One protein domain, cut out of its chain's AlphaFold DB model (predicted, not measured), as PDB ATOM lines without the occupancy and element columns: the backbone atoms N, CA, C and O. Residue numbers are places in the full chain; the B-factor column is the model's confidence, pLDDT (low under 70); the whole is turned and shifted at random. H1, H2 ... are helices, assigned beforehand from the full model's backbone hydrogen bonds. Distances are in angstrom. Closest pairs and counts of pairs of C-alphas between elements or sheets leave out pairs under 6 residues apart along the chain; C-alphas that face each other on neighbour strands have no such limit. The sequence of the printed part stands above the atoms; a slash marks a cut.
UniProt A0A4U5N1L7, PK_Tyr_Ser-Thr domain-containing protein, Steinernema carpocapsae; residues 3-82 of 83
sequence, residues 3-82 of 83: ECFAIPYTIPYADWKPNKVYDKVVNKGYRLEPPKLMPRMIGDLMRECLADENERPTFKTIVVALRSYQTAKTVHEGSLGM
ATOM      1  N   GLU A   3       0.040  35.874  96.724       94.31
ATOM      2  CA  GLU A   3       0.282  34.736  97.625       94.31
ATOM      3  C   GLU A   3       0.049  33.386  96.948       94.31
ATOM      4  O   GLU A   3       0.835  32.474  97.145       94.31
ATOM      5  N   CYS A   4      -0.959  33.272  96.078       92.44
ATOM      6  CA  CYS A   4      -1.294  32.027  95.387       92.44
ATOM      7  C   CYS A   4      -0.212  31.552  94.398       92.44
ATOM      8  O   CYS A   4      -0.227  30.388  94.014       92.44
ATOM      9  N   PHE A   5       0.686  32.439  93.953       93.38
ATOM     10  CA  PHE A   5       1.714  32.146  92.943       93.38
ATOM     11  C   PHE A   5       3.147  32.320  93.459       93.38
ATOM     12  O   PHE A   5       4.100  32.067  92.719       93.38
ATOM     13  N   ALA A   6       3.326  32.766  94.701       92.50
ATOM     14  CA  ALA A   6       4.639  32.825  95.319       92.50
ATOM     15  C   ALA A   6       5.046  31.427  95.807       92.50
ATOM     16  O   ALA A   6       4.267  30.765  96.486       92.50
ATOM     17  N   ILE A   7       6.250  30.964  95.450       89.81
ATOM     18  CA  ILE A   7       6.758  29.637  95.831       89.81
ATOM     19  C   ILE A   7       8.115  29.779  96.537       89.81
ATOM     20  O   ILE A   7       9.011  30.400  95.959       89.81
ATOM     21  N   PRO A   8       8.304  29.171  97.727       89.31
ATOM     22  CA  PRO A   8       7.260  28.586  98.580       89.31
ATOM     23  C   PRO A   8       6.292  29.685  99.057       89.31
ATOM     24  O   PRO A   8       6.723  30.826  99.214       89.31
ATOM     25  N   TYR A   9       5.000  29.363  99.225       89.00
ATOM     26  CA  TYR A   9       3.948  30.317  99.620       89.00
ATOM     27  C   TYR A   9       4.456  31.332 100.647       89.00
ATOM     28  O   TYR A   9       4.972  30.952 101.698       89.00
ATOM     29  N   THR A  10       4.328  32.622 100.335       92.06
ATOM     30  CA  THR A  10       4.838  33.697 101.188       92.06
ATOM     31  C   THR A  10       3.831  34.829 101.286       92.06
ATOM     32  O   THR A  10       3.204  35.200 100.292       92.06
ATOM     33  N   ILE A  11       3.695  35.373 102.494       93.56
ATOM     34  CA  ILE A  11       2.842  36.523 102.784       93.56
ATOM     35  C   ILE A  11       3.629  37.787 102.410       93.56
ATOM     36  O   ILE A  11       4.745  37.982 102.909       93.56
ATOM     37  N   PRO A  12       3.099  38.672 101.544       94.44
ATOM     38  CA  PRO A  12       3.749  39.925 101.221       94.44
ATOM     39  C   PRO A  12       4.093  40.724 102.471       94.44
ATOM     40  O   PRO A  12       3.262  40.913 103.355       94.44
ATOM     41  N   TYR A  13       5.320  41.240 102.506       94.06
ATOM     42  CA  TYR A  13       5.808  42.088 103.593       94.06
ATOM     43  C   TYR A  13       5.842  41.418 104.977       94.06
ATOM     44  O   TYR A  13       5.908  42.141 105.969       94.06
ATOM     45  N   ALA A  14       5.844  40.080 105.066       94.19
ATOM     46  CA  ALA A  14       5.848  39.352 106.343       94.19
ATOM     47  C   ALA A  14       6.932  39.838 107.327       94.19
ATOM     48  O   ALA A  14       6.677  39.985 108.519       94.19
ATOM     49  N   ASP A  15       8.120  40.173 106.815       95.44
ATOM     50  CA  ASP A  15       9.258  40.614 107.631       95.44
ATOM     51  C   ASP A  15       9.273  42.129 107.913       95.44
ATOM     52  O   ASP A  15      10.252  42.678 108.432       95.44
ATOM     53  N   TRP A  16       8.247  42.874 107.492       96.81
ATOM     54  CA  TRP A  16       8.200  44.327 107.642       96.81
ATOM     55  C   TRP A  16       7.260  44.728 108.773       96.81
ATOM     56  O   TRP A  16       6.093  44.356 108.815       96.81
ATOM     57  N   LYS A  17       7.754  45.593 109.665       97.25
ATOM     58  CA  LYS A  17       6.901  46.250 110.663       97.25
ATOM     59  C   LYS A  17       5.837  47.121 109.969       97.25
ATOM     60  O   LYS A  17       6.168  47.748 108.957       97.25
ATOM     61  N   PRO A  18       4.628  47.282 110.542       95.81
ATOM     62  CA  PRO A  18       3.542  48.060 109.934       95.81
ATOM     63  C   PRO A  18       3.946  49.471 109.484       95.81
ATOM     64  O   PRO A  18       3.659  49.866 108.359       95.81
ATOM     65  N   ASN A  19       4.717  50.196 110.302       97.31
ATOM     66  CA  ASN A  19       5.186  51.546 109.959       97.31
ATOM     67  C   ASN A  19       6.059  51.564 108.694       97.31
ATOM     68  O   ASN A  19       5.990  52.498 107.899       97.31
ATOM     69  N   LYS A  20       6.867  50.516 108.483       97.56
ATOM     70  CA  LYS A  20       7.701  50.372 107.283       97.56
ATOM     71  C   LYS A  20       6.848  50.078 106.052       97.56
ATOM     72  O   LYS A  20       7.162  50.582 104.978       97.56
ATOM     73  N   VAL A  21       5.790  49.275 106.198       96.56
ATOM     74  CA  VAL A  21       4.829  49.007 105.115       96.56
ATOM     75  C   VAL A  21       4.120  50.296 104.722       96.56
ATOM     76  O   VAL A  21       4.111  50.632 103.542       96.56
ATOM     77  N   TYR A  22       3.611  51.054 105.695       95.62
ATOM     78  CA  TYR A  22       2.948  52.333 105.441       95.62
ATOM     79  C   TYR A  22       3.871  53.316 104.712       95.62
ATOM     80  O   TYR A  22       3.532  53.797 103.634       95.62
ATOM     81  N   ASP A  23       5.083  53.544 105.225       97.75
ATOM     82  CA  ASP A  23       6.042  54.453 104.588       97.75
ATOM     83  C   ASP A  23       6.403  54.017 103.160       97.75
ATOM     84  O   ASP A  23       6.354  54.810 102.221       97.75
ATOM     85  N   LYS A  24       6.743  52.743 102.954       96.88
ATOM     86  CA  LYS A  24       7.198  52.289 101.638       96.88
ATOM     87  C   LYS A  24       6.072  52.176 100.615       96.88
ATOM     88  O   LYS A  24       6.273  52.563  99.471       96.88
ATOM     89  N   VAL A  25       4.922  51.631 101.000       94.25
ATOM     90  CA  VAL A  25       3.817  51.342 100.074       94.25
ATOM     91  C   VAL A  25       2.929  52.567  99.900       94.25
ATOM     92  O   VAL A  25       2.637  52.949  98.770       94.25
ATOM     93  N   VAL A  26       2.512  53.203 100.994       90.69
ATOM     94  CA  VAL A  26       1.563  54.322 100.933       90.69
ATOM     95  C   VAL A  26       2.288  55.616 100.576       90.69
ATOM     96  O   VAL A  26       1.919  56.248  99.594       90.69
ATOM     97  N   ASN A  27       3.357  55.974 101.295       93.94
ATOM     98  CA  ASN A  27       4.019  57.269 101.074       93.94
ATOM     99  C   ASN A  27       4.986  57.262  99.882       93.94
ATOM    100  O   ASN A  27       5.083  58.251  99.164       93.94
ATOM    101  N   LYS A  28       5.731  56.169  99.681       94.94
ATOM    102  CA  LYS A  28       6.767  56.065  98.632       94.94
ATOM    103  C   LYS A  28       6.319  55.299  97.388       94.94
ATOM    104  O   LYS A  28       7.113  55.134  96.468       94.94
ATOM    105  N   GLY A  29       5.078  54.811  97.363       92.75
ATOM    106  CA  GLY A  29       4.487  54.194  96.175       92.75
ATOM    107  C   GLY A  29       5.042  52.818  95.795       92.75
ATOM    108  O   GLY A  29       4.765  52.346  94.698       92.75
ATOM    109  N   TYR A  30       5.793  52.133  96.665       94.44
ATOM    110  CA  TYR A  30       6.244  50.768  96.380       94.44
ATOM    111  C   TYR A  30       5.041  49.842  96.142       94.44
ATOM    112  O   TYR A  30       4.066  49.863  96.902       94.44
ATOM    113  N   ARG A  31       5.122  48.995  95.115       93.94
ATOM    114  CA  ARG A  31       4.141  47.947  94.809       93.94
ATOM    115  C   ARG A  31       4.843  46.610  94.610       93.94
ATOM    116  O   ARG A  31       6.027  46.554  94.296       93.94
ATOM    117  N   LEU A  32       4.104  45.530  94.848       94.88
ATOM    118  CA  LEU A  32       4.590  44.178  94.586       94.88
ATOM    119  C   LEU A  32       4.682  43.945  93.082       94.88
ATOM    120  O   LEU A  32       3.745  44.267  92.353       94.88
ATOM    121  N   GLU A  33       5.747  43.276  92.656       94.62
ATOM    122  CA  GLU A  33       5.812  42.708  91.314       94.62
ATOM    123  C   GLU A  33       5.164  41.318  91.274       94.62
ATOM    124  O   GLU A  33       5.219  40.583  92.267       94.62
ATOM    125  N   PRO A  34       4.563  40.917  90.142       95.19
ATOM    126  CA  PRO A  34       4.070  39.559  89.949       95.19
ATOM    127  C   PRO A  34       5.163  38.497  90.202       95.19
ATOM    128  O   PRO A  34       6.272  38.622  89.673       95.19
ATOM    129  N   PRO A  35       4.878  37.425  90.968       94.69
ATOM    130  CA  PRO A  35       5.788  36.292  91.122       94.69
ATOM    131  C   PRO A  35       6.132  35.642  89.779       94.69
ATOM    132  O   PRO A  35       5.306  35.601  88.870       94.69
ATOM    133  N   LYS A  36       7.319  35.032  89.678       90.88
ATOM    134  CA  LYS A  36       7.835  34.433  88.430       90.88
ATOM    135  C   LYS A  36       6.889  33.415  87.773       90.88
ATOM    136  O   LYS A  36       6.875  33.301  86.554       90.88
ATOM    137  N   LEU A  37       6.138  32.658  88.571       91.12
ATOM    138  CA  LEU A  37       5.230  31.610  88.088       91.12
ATOM    139  C   LEU A  37       3.803  32.108  87.844       91.12
ATOM    140  O   LEU A  37       2.938  31.335  87.435       91.12
ATOM    141  N   MET A  38       3.539  33.388  88.098       94.62
ATOM    142  CA  MET A  38       2.247  33.985  87.810       94.62
ATOM    143  C   MET A  38       2.084  34.136  86.288       94.62
ATOM    144  O   MET A  38       2.922  34.778  85.650       94.62
ATOM    145  N   PRO A  39       1.017  33.582  85.681       94.69
ATOM    146  CA  PRO A  39       0.739  33.778  84.263       94.69
ATOM    147  C   PRO A  39       0.633  35.265  83.932       94.69
ATOM    148  O   PRO A  39       0.032  36.018  84.698       94.69
ATOM    149  N   ARG A  40       1.159  35.685  82.773       94.12
ATOM    150  CA  ARG A  40       1.256  37.106  82.389       94.12
ATOM    151  C   ARG A  40      -0.062  37.866  82.563       94.12
ATOM    152  O   ARG A  40      -0.065  38.909  83.196       94.12
ATOM    153  N   MET A  41      -1.179  37.310  82.086       94.19
ATOM    154  CA  MET A  41      -2.503  37.938  82.226       94.19
ATOM    155  C   MET A  41      -2.929  38.138  83.688       94.19
ATOM    156  O   MET A  41      -3.544  39.142  84.022       94.19
ATOM    157  N   ILE A  42      -2.596  37.189  84.566       96.06
ATOM    158  CA  ILE A  42      -2.886  37.295  86.000       96.06
ATOM    159  C   ILE A  42      -1.946  38.311  86.660       96.06
ATOM    160  O   ILE A  42      -2.372  39.044  87.548       96.06
ATOM    161  N   GLY A  43      -0.692  38.385  86.206       97.00
ATOM    162  CA  GLY A  43       0.273  39.400  86.630       97.00
ATOM    163  C   GLY A  43      -0.151  40.815  86.254       97.00
ATOM    164  O   GLY A  43      -0.092  41.707  87.095       97.00
ATOM    165  N   ASP A  44      -0.634  41.008  85.029       96.44
ATOM    166  CA  ASP A  44      -1.153  42.293  84.562       96.44
ATOM    167  C   ASP A  44      -2.395  42.697  85.377       96.44
ATOM    168  O   ASP A  44      -2.417  43.782  85.956       96.44
ATOM    169  N   LEU A  45      -3.346  41.776  85.581       97.50
ATOM    170  CA  LEU A  45      -4.509  42.008  86.448       97.50
ATOM    171  C   LEU A  45      -4.107  42.342  87.898       97.50
ATOM    172  O   LEU A  45      -4.713  43.203  88.536       97.50
ATOM    173  N   MET A  46      -3.080  41.680  88.441       97.44
ATOM    174  CA  MET A  46      -2.556  41.994  89.772       97.44
ATOM    175  C   MET A  46      -2.005  43.424  89.828       97.44
ATOM    176  O   MET A  46      -2.237  44.108  90.824       97.44
ATOM    177  N   ARG A  47      -1.296  43.888  88.791       96.50
ATOM    178  CA  ARG A  47      -0.783  45.267  88.722       96.50
ATOM    179  C   ARG A  47      -1.910  46.288  88.649       96.50
ATOM    180  O   ARG A  47      -1.856  47.276  89.371       96.50
ATOM    181  N   GLU A  48      -2.953  46.019  87.869       96.56
ATOM    182  CA  GLU A  48      -4.151  46.868  87.813       96.56
ATOM    183  C   GLU A  48      -4.816  47.000  89.193       96.56
ATOM    184  O   GLU A  48      -5.192  48.090  89.612       96.56
ATOM    185  N   CYS A  49      -4.885  45.909  89.967       96.88
ATOM    186  CA  CYS A  49      -5.389  45.953  91.348       96.88
ATOM    187  C   CYS A  49      -4.537  46.831  92.286       96.88
ATOM    188  O   CYS A  49      -5.015  47.239  93.346       96.88
ATOM    189  N   LEU A  50      -3.276  47.081  91.932       95.50
ATOM    190  CA  LEU A  50      -2.300  47.840  92.714       95.50
ATOM    191  C   LEU A  50      -2.138  49.297  92.246       95.50
ATOM    192  O   LEU A  50      -1.351  50.030  92.856       95.50
ATOM    193  N   ALA A  51      -2.882  49.709  91.215       92.88
ATOM    194  CA  ALA A  51      -2.892  51.066  90.682       92.88
ATOM    195  C   ALA A  51      -3.472  52.093  91.677       92.88
ATOM    196  O   ALA A  51      -3.848  51.769  92.821       92.88
ATOM    197  N   ASP A  52      -3.534  53.348  91.243       91.31
ATOM    198  CA  ASP A  52      -4.174  54.413  92.004       91.31
ATOM    199  C   ASP A  52      -5.668  54.139  92.186       91.31
ATOM    200  O   ASP A  52      -6.291  53.411  91.417       91.31
ATOM    201  N   GLU A  53      -6.253  54.685  93.252       91.25
ATOM    202  CA  GLU A  53      -7.604  54.334  93.712       91.25
ATOM    203  C   GLU A  53      -8.662  54.379  92.601       91.25
ATOM    204  O   GLU A  53      -9.458  53.450  92.479       91.25
ATOM    205  N   ASN A  54      -8.615  55.413  91.759       94.56
ATOM    206  CA  ASN A  54      -9.581  55.636  90.683       94.56
ATOM    207  C   ASN A  54      -9.371  54.730  89.459       94.56
ATOM    208  O   ASN A  54     -10.257  54.630  88.614       94.56
ATOM    209  N   GLU A  55      -8.211  54.085  89.350       95.19
ATOM    210  CA  GLU A  55      -7.839  53.228  88.219       95.19
ATOM    211  C   GLU A  55      -8.040  51.741  88.524       95.19
ATOM    212  O   GLU A  55      -8.012  50.902  87.621       95.19
ATOM    213  N   ARG A  56      -8.251  51.392  89.800       96.50
ATOM    214  CA  ARG A  56      -8.409  49.997  90.210       96.50
ATOM    215  C   ARG A  56      -9.662  49.385  89.583       96.50
ATOM    216  O   ARG A  56     -10.744  49.978  89.633       96.50
ATOM    217  N   PRO A  57      -9.570  48.150  89.066       97.62
ATOM    218  CA  PRO A  57     -10.723  47.464  88.522       97.62
ATOM    219  C   PRO A  57     -11.732  47.150  89.627       97.62
ATOM    220  O   PRO A  57     -11.386  46.784  90.753       97.62
ATOM    221  N   THR A  58     -13.016  47.214  89.280       97.75
ATOM    222  CA  THR A  58     -14.066  46.720  90.172       97.75
ATOM    223  C   THR A  58     -13.952  45.208  90.346       97.75
ATOM    224  O   THR A  58     -13.479  44.494  89.457       97.75
ATOM    225  N   PHE A  59     -14.497  44.679  91.442       97.06
ATOM    226  CA  PHE A  59     -14.547  43.230  91.639       97.06
ATOM    227  C   PHE A  59     -15.274  42.499  90.496       97.06
ATOM    228  O   PHE A  59     -14.858  41.417  90.086       97.06
ATOM    229  N   LYS A  60     -16.316  43.111  89.911       98.12
ATOM    230  CA  LYS A  60     -17.016  42.562  88.739       98.12
ATOM    231  C   LYS A  60     -16.070  42.420  87.543       98.12
ATOM    232  O   LYS A  60     -16.060  41.370  86.904       98.12
ATOM    233  N   THR A  61     -15.261  43.443  87.274       97.62
ATOM    234  CA  THR A  61     -14.241  43.432  86.213       97.62
ATOM    235  C   THR A  61     -13.200  42.338  86.459       97.62
ATOM    236  O   THR A  61     -12.910  41.560  85.554       97.62
ATOM    237  N   ILE A  62     -12.716  42.210  87.699       98.00
ATOM    238  CA  ILE A  62     -11.758  41.167  88.101       98.00
ATOM    239  C   ILE A  62     -12.325  39.768  87.823       98.00
ATOM    240  O   ILE A  62     -11.655  38.937  87.212       98.00
ATOM    241  N   VAL A  63     -13.570  39.497  88.228       97.69
ATOM    242  CA  VAL A  63     -14.219  38.194  88.002       97.69
ATOM    243  C   VAL A  63     -14.340  37.875  86.512       97.69
ATOM    244  O   VAL A  63     -14.102  36.733  86.119       97.69
ATOM    245  N   VAL A  64     -14.687  38.860  85.679       97.25
ATOM    246  CA  VAL A  64     -14.746  38.680  84.220       97.25
ATOM    247  C   VAL A  64     -13.366  38.327  83.667       97.25
ATOM    248  O   VAL A  64     -13.247  37.311  82.988       97.25
ATOM    249  N   ALA A  65     -12.323  39.083  84.020       96.31
ATOM    250  CA  ALA A  65     -10.956  38.829  83.558       96.31
ATOM    251  C   ALA A  65     -10.460  37.420  83.938       96.31
ATOM    252  O   ALA A  65      -9.916  36.696  83.102       96.31
ATOM    253  N   LEU A  66     -10.711  36.992  85.180       96.00
ATOM    254  CA  LEU A  66     -10.337  35.658  85.657       96.00
ATOM    255  C   LEU A  66     -11.094  34.539  84.926       96.00
ATOM    256  O   LEU A  66     -10.485  33.533  84.562       96.00
ATOM    257  N   ARG A  67     -12.398  34.708  84.676       96.06
ATOM    258  CA  ARG A  67     -13.199  33.734  83.911       96.06
ATOM    259  C   ARG A  67     -12.735  33.639  82.464       96.06
ATOM    260  O   ARG A  67     -12.554  32.534  81.965       96.06
ATOM    261  N   SER A  68     -12.479  34.773  81.814       94.50
ATOM    262  CA  SER A  68     -11.936  34.804  80.453       94.50
ATOM    263  C   SER A  68     -10.598  34.071  80.360       94.50
ATOM    264  O   SER A  68     -10.397  33.285  79.436       94.50
ATOM    265  N   TYR A  69      -9.713  34.256  81.346       93.19
ATOM    266  CA  TYR A  69      -8.457  33.510  81.424       93.19
ATOM    267  C   TYR A  69      -8.682  31.999  81.581       93.19
ATOM    268  O   TYR A  69      -8.044  31.211  80.884       93.19
ATOM    269  N   GLN A  70      -9.602  31.580  82.455       91.88
ATOM    270  CA  GLN A  70      -9.942  30.162  82.624       91.88
ATOM    271  C   GLN A  70     -10.455  29.545  81.321       91.88
ATOM    272  O   GLN A  70      -9.964  28.493  80.919       91.88
ATOM    273  N   THR A  71     -11.378  30.216  80.627       92.94
ATOM    274  CA  THR A  71     -11.900  29.751  79.335       92.94
ATOM    275  C   THR A  71     -10.787  29.633  78.294       92.94
ATOM    276  O   THR A  71     -10.653  28.587  77.657       92.94
ATOM    277  N   ALA A  72      -9.937  30.654  78.159       88.44
ATOM    278  CA  ALA A  72      -8.814  30.624  77.221       88.44
ATOM    279  C   ALA A  72      -7.839  29.474  77.522       88.44
ATOM    280  O   ALA A  72      -7.423  28.756  76.611       88.44
ATOM    281  N   LYS A  73      -7.530  29.243  78.805       86.19
ATOM    282  CA  LYS A  73      -6.677  28.133  79.240       86.19
ATOM    283  C   LYS A  73      -7.290  26.773  78.888       86.19
ATOM    284  O   LYS A  73      -6.594  25.939  78.318       86.19
ATOM    285  N   THR A  74      -8.584  26.570  79.152       85.94
ATOM    286  CA  THR A  74      -9.268  25.301  78.831       85.94
ATOM    287  C   THR A  74      -9.291  24.998  77.334       85.94
ATOM    288  O   THR A  74      -9.106  23.851  76.941       85.94
ATOM    289  N   VAL A  75      -9.459  26.018  76.485       82.56
ATOM    290  CA  VAL A  75      -9.426  25.855  75.022       82.56
ATOM    291  C   VAL A  75      -8.023  25.479  74.540       82.56
ATOM    292  O   VAL A  75      -7.878  24.596  73.696       82.56
ATOM    293  N   HIS A  76      -6.982  26.109  75.091       79.25
ATOM    294  CA  HIS A  76      -5.589  25.804  74.754       79.25
ATOM    295  C   HIS A  76      -5.181  24.380  75.177       79.25
ATOM    296  O   HIS A  76      -4.559  23.649  74.412       79.25
ATOM    297  N   GLU A  77      -5.559  23.945  76.380       78.75
ATOM    298  CA  GLU A  77      -5.278  22.579  76.849       78.75
ATOM    299  C   GLU A  77      -6.065  21.528  76.048       78.75
ATOM    300  O   GLU A  77      -5.512  20.493  75.681       78.75
ATOM    301  N   GLY A  78      -7.320  21.819  75.691       73.38
ATOM    302  CA  GLY A  78      -8.135  20.946  74.842       73.38
ATOM    303  C   GLY A  78      -7.622  20.810  73.404       73.38
ATOM    304  O   GLY A  78      -7.833  19.775  72.783       73.38
ATOM    305  N   SER A  79      -6.917  21.815  72.877       66.56
ATOM    306  CA  SER A  79      -6.316  21.765  71.534       66.56
ATOM    307  C   SER A  79      -4.967  21.039  71.501       66.56
ATOM    308  O   SER A  79      -4.646  20.421  70.489       66.56
ATOM    309  N   LEU A  80      -4.209  21.040  72.601       65.12
ATOM    310  CA  LEU A  80      -2.984  20.243  72.745       65.12
ATOM    311  C   LEU A  80      -3.255  18.745  72.956       65.12
ATOM    312  O   LEU A  80      -2.412  17.931  72.608       65.12
ATOM    313  N   GLY A  81      -4.415  18.375  73.506       58.94
ATOM    314  CA  GLY A  81      -4.804  16.975  73.726       58.94
ATOM    315  C   GLY A  81      -5.350  16.235  72.496       58.94
ATOM    316  O   GLY A  81      -5.770  15.089  72.634       58.94
ATOM    317  N   MET A  82      -5.391  16.875  71.321       57.03
ATOM    318  CA  MET A  82      -5.871  16.277  70.062       57.03
ATOM    319  C   MET A  82      -4.747  15.909  69.075       57.03
ATOM    320  O   MET A  82      -5.047  15.573  67.928       57.03
TER     321      MET A  82
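This is residues 3 to 82 of the 83 residues of the protein "PK_Tyr_Ser-Thr domain-containing protein" of Steinernema carpocapsae (UniProt A0A4U5N1L7). A lopsided helical hairpin, with short H2 side by side with the first part of long H3, is joined to a loop that reaches out to H1 at the far end. Residues 70 to 82, mostly H3, stick out at the opposite end. The printed part has 80 residues with three named helices, H1, H2 and H3, and no named strand: all helix. It is loose, with a radius of gyration of the C-alphas of 15.9 A, and flat, spanning 54 by 32 by 14 A.

Residues 3 to 17 hold no named element. H1, residues 18 to 27, begins with C-alpha 18 at (3.542, 48.060, 109.934) and measures 12.8 A. H2, residues 40 to 49, measures 14.2 A. H3, residues 59 to 80, measures 31.9 A and ends with C-alpha 80 at (-2.984, 20.243, 72.745).

H2 and H3 form a hairpin and touch, H3 with residues 62 to 69 alone; their closest C-alphas, of Met 41 and Tyr 69, are 7.5 A apart. They run opposite ways at a shallow tilt of 2 degrees. H1 is apart from both. In H1, H2 and H3 every O i to N i+4 pair is within hydrogen-bond range.

The C-alphas farthest apart, of Asn 19 and Met 82, are 54.4 A apart. The printed part has no cut. The link from H1 to H2 is long, 12 residues. The pLDDT is under 70 in residues 79 to 82.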